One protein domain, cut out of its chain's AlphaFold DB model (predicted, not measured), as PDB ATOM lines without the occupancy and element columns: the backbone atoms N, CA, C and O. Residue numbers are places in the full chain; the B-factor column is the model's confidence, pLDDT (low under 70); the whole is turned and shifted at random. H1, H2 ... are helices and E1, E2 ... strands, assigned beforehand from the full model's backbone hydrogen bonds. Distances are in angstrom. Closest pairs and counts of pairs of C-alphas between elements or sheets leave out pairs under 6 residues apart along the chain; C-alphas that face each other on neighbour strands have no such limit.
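This is residues 679 to 763 of the 992 residues of an uncharacterized protein of Cytophagaceae bacterium (UniProt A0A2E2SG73). The domain is a long, narrow rod built on two antiparallel strand pairs set one after the other, E1 with E4 and E2 with E3, joined where E3 runs on into E4. H2 packs on E2, H3 lies near one end of the rod, and H1 lies near the other end with the loop between E2 and E3. The printed part has 85 residues, with three named helices and four named strands in the order E1, H1, H2, E2, E3, E4, H3, and its class is mixed, helices and strands. It is loose, with a radius of gyration of the C-alphas of 16.0 A, and spans 50 by 19 by 17 A.

E1, residues 679 to 687, and E4, residues 737 to 742, are antiparallel at 162 degrees, with N 681 and O 740 within hydrogen-bond range at 2.8 A. E3, residues 732 to 735, runs on into E4 at 29 degrees across a break of 1 residue. E3 forms an antiparallel hairpin with E2, residues 718 to 721, where N 720 and O 733 are 2.8 A apart. The closest C-alphas of E2 and H2, residues 698 to 709, are those of Val 718 and Ile 709, 6.6 A apart. H1, residues 688 to 693, is close to H2 but not clearly touching, about perpendicular at 85 degrees, with C-alphas 691 and 701 closest at 7.3 A. H3, residues 750 to 756, is apart from H1 and H2; its closest C-alpha to E1 is that of Phe 750, 7.6 A from that of Tyr 680. In H1, H2 and H3 every O i to N i+4 pair is within hydrogen-bond range.

E1 begins at C-alpha 679, (197.527, 144.290, 91.917), and measures 25.6 A. H2 measures 16.5 A and E4 16.4 A. H3 ends at C-alpha 756, (202.943, 146.003, 81.157).

The C-alphas farthest apart, of Ile 727 and Glu 759, are 49.9 A apart. The printed part has no cut and no long link. Residues 709 to 715 and 721 to 731 have pLDDT under 70.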
ATOM      1  N   LYS A 679     197.433 145.038  90.661       92.69
ATOM      2  CA  LYS A 679     197.527 144.290  91.917       92.69
ATOM      3  C   LYS A 679     198.003 142.864  91.653       92.69
ATOM      4  O   LYS A 679     197.418 142.162  90.837       92.69
ATOM      5  N   TYR A 680     199.059 142.444  92.337       92.44
ATOM      6  CA  TYR A 680     199.626 141.101  92.254       92.44
ATOM      7  C   TYR A 680     199.584 140.461  93.635       92.44
ATOM      8  O   TYR A 680     200.257 140.925  94.551       92.44
ATOM      9  N   VAL A 681     198.815 139.390  93.787       91.44
ATOM     10  CA  VAL A 681     198.647 138.668  95.048       91.44
ATOM     11  C   VAL A 681     199.189 137.256  94.886       91.44
ATOM     12  O   VAL A 681     198.656 136.458  94.117       91.44
ATOM     13  N   ALA A 682     200.231 136.929  95.640       90.44
ATOM     14  CA  ALA A 682     200.703 135.567  95.832       90.44
ATOM     15  C   ALA A 682     200.151 135.051  97.164       90.44
ATOM     16  O   ALA A 682     200.377 135.655  98.208       90.44
ATOM     17  N   SER A 683     199.407 133.950  97.145       91.31
ATOM     18  CA  SER A 683     198.797 133.346  98.332       91.31
ATOM     19  C   SER A 683     199.275 131.908  98.486       91.31
ATOM     20  O   SER A 683     198.779 130.998  97.818       91.31
ATOM     21  N   THR A 684     200.225 131.694  99.389       91.19
ATOM     22  CA  THR A 684     200.794 130.382  99.701       91.19
ATOM     23  C   THR A 684     199.910 129.650 100.702       91.19
ATOM     24  O   THR A 684     199.654 130.133 101.806       91.19
ATOM     25  N   LYS A 685     199.440 128.461 100.322       92.62
ATOM     26  CA  LYS A 685     198.614 127.608 101.178       92.62
ATOM     27  C   LYS A 685     199.485 126.784 102.118       92.62
ATOM     28  O   LYS A 685     200.382 126.068 101.676       92.62
ATOM     29  N   ILE A 686     199.154 126.805 103.404       91.81
ATOM     30  CA  ILE A 686     199.854 126.056 104.447       91.81
ATOM     31  C   ILE A 686     198.859 125.121 105.124       91.81
ATOM     32  O   ILE A 686     197.784 125.535 105.552       91.81
ATOM     33  N   THR A 687     199.207 123.839 105.218       91.69
ATOM     34  CA  THR A 687     198.330 122.835 105.830       91.69
ATOM     35  C   THR A 687     198.682 122.603 107.291       91.69
ATOM     36  O   THR A 687     199.840 122.731 107.697       91.69
ATOM     37  N   LYS A 688     197.692 122.190 108.083       90.12
ATOM     38  CA  LYS A 688     197.896 121.822 109.486       90.12
ATOM     39  C   LYS A 688     198.882 120.667 109.608       90.12
ATOM     40  O   LYS A 688     199.722 120.682 110.494       90.12
ATOM     41  N   GLN A 689     198.850 119.728 108.665       85.56
ATOM     42  CA  GLN A 689     199.814 118.634 108.596       85.56
ATOM     43  C   GLN A 689     201.254 119.140 108.422       85.56
ATOM     44  O   GLN A 689     202.154 118.632 109.088       85.56
ATOM     45  N   THR A 690     201.477 120.144 107.568       86.44
ATOM     46  CA  THR A 690     202.795 120.774 107.416       86.44
ATOM     47  C   THR A 690     203.239 121.401 108.735       86.44
ATOM     48  O   THR A 690     204.341 121.107 109.189       86.44
ATOM     49  N   PHE A 691     202.380 122.188 109.395       87.25
ATOM     50  CA  PHE A 691     202.696 122.777 110.702       87.25
ATOM     51  C   PHE A 691     202.991 121.711 111.765       87.25
ATOM     52  O   PHE A 691     204.036 121.769 112.401       87.25
ATOM     53  N   GLU A 692     202.135 120.697 111.909       84.12
ATOM     54  CA  GLU A 692     202.299 119.601 112.875       84.12
ATOM     55  C   GLU A 692     203.541 118.747 112.599       84.12
ATOM     56  O   GLU A 692     204.088 118.140 113.519       84.12
ATOM     57  N   SER A 693     204.015 118.702 111.350       79.06
ATOM     58  CA  SER A 693     205.289 118.063 111.007       79.06
ATOM     59  C   SER A 693     206.504 118.867 111.483       79.06
ATOM     60  O   SER A 693     207.598 118.310 111.612       79.06
ATOM     61  N   THR A 694     206.310 120.156 111.780       76.81
ATOM     62  CA  THR A 694     207.307 121.046 112.369       76.81
ATOM     63  C   THR A 694     207.144 121.003 113.882       76.81
ATOM     64  O   THR A 694     206.062 121.213 114.419       76.81
ATOM     65  N   ARG A 695     208.216 120.759 114.633       75.44
ATOM     66  CA  ARG A 695     208.163 120.875 116.102       75.44
ATOM     67  C   ARG A 695     208.248 122.328 116.577       75.44
ATOM     68  O   ARG A 695     208.739 122.594 117.669       75.44
ATOM     69  N   MET A 696     207.872 123.262 115.716       83.50
ATOM     70  CA  MET A 696     207.997 124.685 115.965       83.50
ATOM     71  C   MET A 696     206.788 125.164 116.761       83.50
ATOM     72  O   MET A 696     205.667 124.680 116.591       83.50
ATOM     73  N   THR A 697     207.013 126.142 117.627       85.31
ATOM     74  CA  THR A 697     205.918 126.986 118.111       85.31
ATOM     75  C   THR A 697     205.308 127.765 116.942       85.31
ATOM     76  O   THR A 697     205.942 127.926 115.899       85.31
ATOM     77  N   GLU A 698     204.089 128.276 117.108       89.31
ATOM     78  CA  GLU A 698     203.453 129.147 116.111       89.31
ATOM     79  C   GLU A 698     204.381 130.296 115.683       89.31
ATOM     80  O   GLU A 698     204.607 130.504 114.493       89.31
ATOM     81  N   MET A 699     204.980 130.985 116.658       86.75
ATOM     82  CA  MET A 699     205.896 132.101 116.422       86.75
ATOM     83  C   MET A 699     207.125 131.679 115.606       86.75
ATOM     84  O   MET A 699     207.461 132.324 114.613       86.75
ATOM     85  N   GLU A 700     207.780 130.577 115.983       84.50
ATOM     86  CA  GLU A 700     208.930 130.051 115.237       84.50
ATOM     87  C   GLU A 700     208.548 129.628 113.815       84.50
ATOM     88  O   GLU A 700     209.310 129.865 112.878       84.50
ATOM     89  N   PHE A 701     207.376 129.010 113.649       87.38
ATOM     90  CA  PHE A 701     206.890 128.559 112.352       87.38
ATOM     91  C   PHE A 701     206.594 129.741 111.427       87.38
ATOM     92  O   PHE A 701     207.097 129.779 110.302       87.38
ATOM     93  N   LYS A 702     205.852 130.746 111.913       88.81
ATOM     94  CA  LYS A 702     205.573 131.979 111.164       88.81
ATOM     95  C   LYS A 702     206.867 132.692 110.774       88.81
ATOM     96  O   LYS A 702     207.038 133.057 109.613       88.81
ATOM     97  N   ALA A 703     207.822 132.815 111.699       84.25
ATOM     98  CA  ALA A 703     209.128 133.407 111.416       84.25
ATOM     99  C   ALA A 703     209.908 132.625 110.342       84.25
ATOM    100  O   ALA A 703     210.493 133.227 109.439       84.25
ATOM    101  N   ALA A 704     209.887 131.288 110.397       82.94
ATOM    102  CA  ALA A 704     210.552 130.435 109.415       82.94
ATOM    103  C   ALA A 704     209.937 130.568 108.013       82.94
ATOM    104  O   ALA A 704     210.675 130.670 107.028       82.94
ATOM    105  N   ILE A 705     208.605 130.602 107.915       83.38
ATOM    106  CA  ILE A 705     207.886 130.816 106.652       83.38
ATOM    107  C   ILE A 705     208.192 132.211 106.095       83.38
ATOM    108  O   ILE A 705     208.627 132.322 104.947       83.38
ATOM    109  N   ASN A 706     208.083 133.259 106.916       82.06
ATOM    110  CA  ASN A 706     208.386 134.636 106.516       82.06
ATOM    111  C   ASN A 706     209.818 134.771 105.979       82.06
ATOM    112  O   ASN A 706     210.045 135.406 104.948       82.06
ATOM    113  N   ALA A 707     210.794 134.156 106.654       77.44
ATOM    114  CA  ALA A 707     212.190 134.173 106.227       77.44
ATOM    115  C   ALA A 707     212.399 133.466 104.880       77.44
ATOM    116  O   ALA A 707     213.212 133.919 104.079       77.44
ATOM    117  N   LYS A 708     211.668 132.377 104.609       75.88
ATOM    118  CA  LYS A 708     211.767 131.647 103.338       75.88
ATOM    119  C   LYS A 708     211.121 132.392 102.185       75.88
ATOM    120  O   LYS A 708     211.737 132.495 101.130       75.88
ATOM    121  N   ILE A 709     209.944 132.964 102.398       69.56
ATOM    122  CA  ILE A 709     209.235 133.704 101.351       69.56
ATOM    123  C   ILE A 709     209.994 134.981 100.970       69.56
ATOM    124  O   ILE A 709     210.033 135.331  99.801       69.56
ATOM    125  N   LYS A 710     210.712 135.619 101.906       63.22
ATOM    126  CA  LYS A 710     211.612 136.748 101.595       63.22
ATOM    127  C   LYS A 710     212.750 136.400 100.617       63.22
ATOM    128  O   LYS A 710     213.303 137.316 100.019       63.22
ATOM    129  N   VAL A 711     213.140 135.128 100.496       53.31
ATOM    130  CA  VAL A 711     214.269 134.683  99.650       53.31
ATOM    131  C   VAL A 711     213.813 134.258  98.249       53.31
ATOM    132  O   VAL A 711     214.635 134.190  97.340       53.31
ATOM    133  N   VAL A 712     212.528 133.951  98.075       57.66
ATOM    134  CA  VAL A 712     211.958 133.440  96.823       57.66
ATOM    135  C   VAL A 712     211.327 134.599  96.043       57.66
ATOM    136  O   VAL A 712     210.696 135.468  96.641       57.66
ATOM    137  N   ASP A 713     211.496 134.618  94.716       63.91
ATOM    138  CA  ASP A 713     210.857 135.617  93.850       63.91
ATOM    139  C   ASP A 713     209.326 135.579  93.999       63.91
ATOM    140  O   ASP A 713     208.715 134.509  94.125       63.91
ATOM    141  N   ILE A 714     208.697 136.758  93.975       68.31
ATOM    142  CA  ILE A 714     207.252 136.925  94.171       68.31
ATOM    143  C   ILE A 714     206.488 136.038  93.180       68.31
ATOM    144  O   ILE A 714     206.553 136.224  91.965       68.31
ATOM    145  N   GLY A 715     205.737 135.076  93.722       60.97
ATOM    146  CA  GLY A 715     204.869 134.187  92.958       60.97
ATOM    147  C   GLY A 715     205.437 132.799  92.644       60.97
ATOM    148  O   GLY A 715     204.692 131.977  92.119       60.97
ATOM    149  N   ALA A 716     206.690 132.472  92.958       71.75
ATOM    150  CA  ALA A 716     207.137 131.082  92.836       71.75
ATOM    151  C   ALA A 716     206.576 130.196  93.973       71.75
ATOM    152  O   ALA A 716     206.237 130.673  95.062       71.75
ATOM    153  N   ASP A 717     206.463 128.888  93.718       78.50
ATOM    154  CA  ASP A 717     206.172 127.918  94.776       78.50
ATOM    155  C   ASP A 717     207.299 127.936  95.814       78.50
ATOM    156  O   ASP A 717     208.486 128.036  95.484       78.50
ATOM    157  N   VAL A 718     206.927 127.844  97.089       74.88
ATOM    158  CA  VAL A 718     207.874 128.049  98.186       74.88
ATOM    159  C   VAL A 718     208.409 126.699  98.636       74.88
ATOM    160  O   VAL A 718     207.683 125.878  99.201       74.88
ATOM    161  N   GLU A 719     209.701 126.469  98.413       76.44
ATOM    162  CA  GLU A 719     210.391 125.297  98.942       76.44
ATOM    163  C   GLU A 719     210.698 125.496 100.438       76.44
ATOM    164  O   GLU A 719     211.561 126.290 100.835       76.44
ATOM    165  N   PHE A 720     209.986 124.761 101.293       74.38
ATOM    166  CA  PHE A 720     210.138 124.813 102.740       74.38
ATOM    167  C   PHE A 720     210.919 123.598 103.248       74.38
ATOM    168  O   PHE A 720     210.436 122.465 103.257       74.38
ATOM    169  N   ASN A 721     212.155 123.836 103.690       69.38
ATOM    170  CA  ASN A 721     212.974 122.810 104.328       69.38
ATOM    171  C   ASN A 721     212.681 122.779 105.832       69.38
ATOM    172  O   ASN A 721     213.030 123.710 106.560       69.38
ATOM    173  N   LEU A 722     212.076 121.683 106.282       64.69
ATOM    174  CA  LEU A 722     211.668 121.458 107.668       64.69
ATOM    175  C   LEU A 722     212.869 121.233 108.615       64.69
ATOM    176  O   LEU A 722     212.722 121.303 109.838       64.69
ATOM    177  N   GLY A 723     214.066 121.001 108.060       60.66
ATOM    178  CA  GLY A 723     215.333 120.856 108.779       60.66
ATOM    179  C   GLY A 723     215.323 119.781 109.875       60.66
ATOM    180  O   GLY A 723     214.458 118.907 109.926       60.66
ATOM    181  N   ASN A 724     216.262 119.898 110.824       55.56
ATOM    182  CA  ASN A 724     216.365 119.013 111.997       55.56
ATOM    183  C   ASN A 724     215.181 119.151 112.979       55.56
ATOM    184  O   ASN A 724     215.076 118.369 113.919       55.56
ATOM    185  N   LYS A 725     214.311 120.158 112.796       56.44
ATOM    186  CA  LYS A 725     213.105 120.383 113.612       56.44
ATOM    187  C   LYS A 725     211.874 119.630 113.075       56.44
ATOM    188  O   LYS A 725     210.813 119.682 113.696       56.44
ATOM    189  N   SER A 726     212.007 118.937 111.947       59.25
ATOM    190  CA  SER A 726     211.002 118.032 111.387       59.25
ATOM    191  C   SER A 726     210.835 116.772 112.231       59.25
ATOM    192  O   SER A 726     211.811 116.197 112.719       59.25
ATOM    193  N   ILE A 727     209.607 116.264 112.323       58.50
ATOM    194  CA  ILE A 727     209.343 114.937 112.889       58.50
ATOM    195  C   ILE A 727     209.989 113.838 112.025       58.50
ATOM    196  O   ILE A 727     210.495 112.870 112.566       58.50
ATOM    197  N   VAL A 728     210.072 113.976 110.700       54.94
ATOM    198  CA  VAL A 728     210.529 112.895 109.792       54.94
ATOM    199  C   VAL A 728     211.987 113.093 109.324       54.94
ATOM    200  O   VAL A 728     212.401 112.563 108.298       54.94
ATOM    201  N   GLY A 729     212.792 113.868 110.063       59.19
ATOM    202  CA  GLY A 729     214.134 114.280 109.624       59.19
ATOM    203  C   GLY A 729     214.090 115.335 108.510       59.19
ATOM    204  O   GLY A 729     213.028 115.892 108.236       59.19
ATOM    205  N   ASN A 730     215.230 115.628 107.868       60.16
ATOM    206  CA  ASN A 730     215.312 116.642 106.807       60.16
ATOM    207  C   ASN A 730     214.355 116.306 105.656       60.16
ATOM    208  O   ASN A 730     214.658 115.480 104.796       60.16
ATOM    209  N   LYS A 731     213.197 116.963 105.655       65.94
ATOM    210  CA  LYS A 731     212.165 116.845 104.636       65.94
ATOM    211  C   LYS A 731     211.961 118.218 104.019       65.94
ATOM    212  O   LYS A 731     211.802 119.212 104.727       65.94
ATOM    213  N   THR A 732     211.958 118.246 102.700       71.56
ATOM    214  CA  THR A 732     211.526 119.404 101.935       71.56
ATOM    215  C   THR A 732     210.059 119.215 101.572       71.56
ATOM    216  O   THR A 732     209.689 118.170 101.034       71.56
ATOM    217  N   GLU A 733     209.228 120.209 101.862       77.62
ATOM    218  CA  GLU A 733     207.870 120.310 101.326       77.62
ATOM    219  C   GLU A 733     207.770 121.529 100.410       77.62
ATOM    220  O   GLU A 733     208.256 122.608 100.743       77.62
ATOM    221  N   THR A 734     207.141 121.356  99.250       81.19
ATOM    222  CA  THR A 734     206.780 122.469  98.369       81.19
ATOM    223  C   THR A 734     205.398 122.960  98.772       81.19
ATOM    224  O   THR A 734     204.438 122.187  98.773       81.19
ATOM    225  N   LEU A 735     205.303 124.232  99.147       84.56
ATOM    226  CA  LEU A 735     204.041 124.884  99.467       84.56
ATOM    227  C   LEU A 735     203.475 125.511  98.195       84.56
ATOM    228  O   LEU A 735     204.148 126.316  97.552       84.56
ATOM    229  N   ASN A 736     202.238 125.149  97.859       84.62
ATOM    230  CA  ASN A 736     201.574 125.645  96.657       84.62
ATOM    231  C   ASN A 736     201.206 127.123  96.816       84.62
ATOM    232  O   ASN A 736     200.530 127.493  97.785       84.62
ATOM    233  N   THR A 737     201.574 127.935  95.830       87.56
ATOM    234  CA  THR A 737     201.241 129.360  95.777       87.56
ATOM    235  C   THR A 737     200.216 129.633  94.679       87.56
ATOM    236  O   THR A 737     200.464 129.406  93.499       87.56
ATOM    237  N   ASN A 738     199.056 130.172  95.057       89.69
ATOM    238  CA  ASN A 738     198.089 130.698  94.096       89.69
ATOM    239  C   ASN A 738     198.452 132.140  93.732       89.69
ATOM    240  O   ASN A 738     198.826 132.918  94.610       89.69
ATOM    241  N   LYS A 739     198.295 132.502  92.458       90.31
ATOM    242  CA  LYS A 739     198.522 133.859  91.952       90.31
ATOM    243  C   LYS A 739     197.191 134.484  91.544       90.31
ATOM    244  O   LYS A 739     196.454 133.877  90.769       90.31
ATOM    245  N   TYR A 740     196.923 135.695  92.012       91.00
ATOM    246  CA  TYR A 740     195.826 136.538  91.539       91.00
ATOM    247  C   TYR A 740     196.442 137.820  90.998       91.00
ATOM    248  O   TYR A 740     197.145 138.522  91.722       91.00
ATOM    249  N   VAL A 741     196.246 138.085  89.709       92.25
ATOM    250  CA  VAL A 741     196.930 139.174  89.011       92.25
ATOM    251  C   VAL A 741     195.904 140.049  88.312       92.25
ATOM    252  O   VAL A 741     195.124 139.564  87.499       92.25
ATOM    253  N   GLN A 742     195.936 141.342  88.619       92.44
ATOM    254  CA  GLN A 742     195.110 142.380  88.016       92.44
ATOM    255  C   GLN A 742     195.997 143.410  87.316       92.44
ATOM    256  O   GLN A 742     197.046 143.809  87.833       92.44
ATOM    257  N   GLY A 743     195.540 143.886  86.160       90.75
ATOM    258  CA  GLY A 743     196.260 144.858  85.343       90.75
ATOM    259  C   GLY A 743     197.342 144.215  84.486       90.75
ATOM    260  O   GLY A 743     197.670 143.036  84.630       90.75
ATOM    261  N   GLY A 744     197.882 144.996  83.556       88.06
ATOM    262  CA  GLY A 744     198.844 144.504  82.576       88.06
ATOM    263  C   GLY A 744     198.152 143.712  81.466       88.06
ATOM    264  O   GLY A 744     196.981 143.943  81.159       88.06
ATOM    265  N   SER A 745     198.852 142.773  80.835       83.00
ATOM    266  CA  SER A 745     198.266 141.886  79.817       83.00
ATOM    267  C   SER A 745     197.855 140.523  80.382       83.00
ATOM    268  O   SER A 745     197.656 139.589  79.605       83.00
ATOM    269  N   GLY A 746     197.717 140.406  81.708       80.56
ATOM    270  CA  GLY A 746     197.356 139.162  82.395       80.56
ATOM    271  C   GLY A 746     198.534 138.212  82.633       80.56
ATOM    272  O   GLY A 746     198.333 137.010  82.801       80.56
ATOM    273  N   GLU A 747     199.770 138.711  82.608       86.50
ATOM    274  CA  GLU A 747     200.958 137.891  82.830       86.50
ATOM    275  C   GLU A 747     201.088 137.448  84.295       86.50
ATOM    276  O   GLU A 747     200.938 138.240  85.217       86.50
ATOM    277  N   THR A 748     201.429 136.180  84.535       85.94
ATOM    278  CA  THR A 748     201.601 135.634  85.896       85.94
ATOM    279  C   THR A 748     203.009 135.824  86.462       85.94
ATOM    280  O   THR A 748     203.249 135.530  87.636       85.94
ATOM    281  N   GLU A 749     203.953 136.265  85.632       88.25
ATOM    282  CA  GLU A 749     205.333 136.545  86.024       88.25
ATOM    283  C   GLU A 749     205.473 138.012  86.413       88.25
ATOM    284  O   GLU A 749     205.150 138.902  85.623       88.25
ATOM    285  N   PHE A 750     205.954 138.248  87.633       88.06
ATOM    286  CA  PHE A 750     205.898 139.553  88.287       88.06
ATOM    287  C   PHE A 750     206.569 140.672  87.476       88.06
ATOM    288  O   PHE A 750     205.956 141.711  87.258       88.06
ATOM    289  N   GLU A 751     207.788 140.466  86.973       88.75
ATOM    290  CA  GLU A 751     208.523 141.508  86.234       88.75
ATOM    291  C   GLU A 751     207.861 141.873  84.896       88.75
ATOM    292  O   GLU A 751     207.785 143.047  84.514       88.75
ATOM    293  N   THR A 752     207.330 140.868  84.195       89.94
ATOM    294  CA  THR A 752     206.610 141.066  82.932       89.94
ATOM    295  C   THR A 752     205.312 141.827  83.173       89.94
ATOM    296  O   THR A 752     205.046 142.819  82.495       89.94
ATOM    297  N   TRP A 753     204.548 141.404  84.183       92.12
ATOM    298  CA  TRP A 753     203.330 142.077  84.622       92.12
ATOM    299  C   TRP A 753     203.603 143.533  85.014       92.12
ATOM    300  O   TRP A 753     202.983 144.448  84.481       92.12
ATOM    301  N   ASN A 754     204.595 143.772  85.875       89.75
ATOM    302  CA  ASN A 754     204.940 145.102  86.377       89.75
ATOM    303  C   ASN A 754     205.312 146.071  85.240       89.75
ATOM    304  O   ASN A 754     204.975 147.256  85.285       89.75
ATOM    305  N   THR A 755     205.962 145.568  84.186       89.06
ATOM    306  CA  THR A 755     206.325 146.368  83.007       89.06
ATOM    307  C   THR A 755     205.108 146.714  82.140       89.06
ATOM    308  O   THR A 755     205.036 147.831  81.619       89.06
ATOM    309  N   SER A 756     204.131 145.808  82.006       91.25
ATOM    310  CA  SER A 756     202.943 146.003  81.157       91.25
ATOM    311  C   SER A 756     201.864 146.902  81.788       91.25
ATOM    312  O   SER A 756     201.019 147.452  81.074       91.25
ATOM    313  N   LEU A 757     201.919 147.149  83.104       89.94
ATOM    314  CA  LEU A 757     200.929 147.956  83.837       89.94
ATOM    315  C   LEU A 757     200.707 149.367  83.290       89.94
ATOM    316  O   LEU A 757     199.589 149.878  83.342       89.94
ATOM    317  N   LYS A 758     201.753 150.017  82.765       85.31
ATOM    318  CA  LYS A 758     201.645 151.394  82.249       85.31
ATOM    319  C   LYS A 758     200.700 151.500  81.053       85.31
ATOM    320  O   LYS A 758     200.091 152.548  80.841       85.31
ATOM    321  N   GLU A 759     200.603 150.432  80.271       86.50
ATOM    322  CA  GLU A 759     199.804 150.395  79.047       86.50
ATOM    323  C   GLU A 759     198.374 149.929  79.312       86.50
ATOM    324  O   GLU A 759     197.448 150.382  78.638       86.50
ATOM    325  N   ARG A 760     198.188 149.047  80.302       90.00
ATOM    326  CA  ARG A 760     196.909 148.393  80.605       90.00
ATOM    327  C   ARG A 760     196.588 148.428  82.103       90.00
ATOM    328  O   ARG A 760     196.520 147.376  82.741       90.00
ATOM    329  N   PRO A 761     196.425 149.620  82.696       92.56
ATOM    330  CA  PRO A 761     195.956 149.705  84.067       92.56
ATOM    331  C   PRO A 761     194.500 149.247  84.158       92.56
ATOM    332  O   PRO A 761     193.715 149.465  83.237       92.56
ATOM    333  N   VAL A 762     194.132 148.657  85.288       94.06
ATOM    334  CA  VAL A 762     192.745 148.312  85.645       94.06
ATOM    335  C   VAL A 762     192.429 148.895  87.023       94.06
ATOM    336  O   VAL A 762     193.370 149.258  87.739       94.06
ATOM    337  N   PRO A 763     191.152 149.023  87.418       93.94
ATOM    338  CA  PRO A 763     190.824 149.363  88.798       93.94
ATOM    339  C   PRO A 763     191.327 148.269  89.747       93.94
ATOM    340  O   PRO A 763     191.033 147.093  89.540       93.94
TER     341      PRO A 763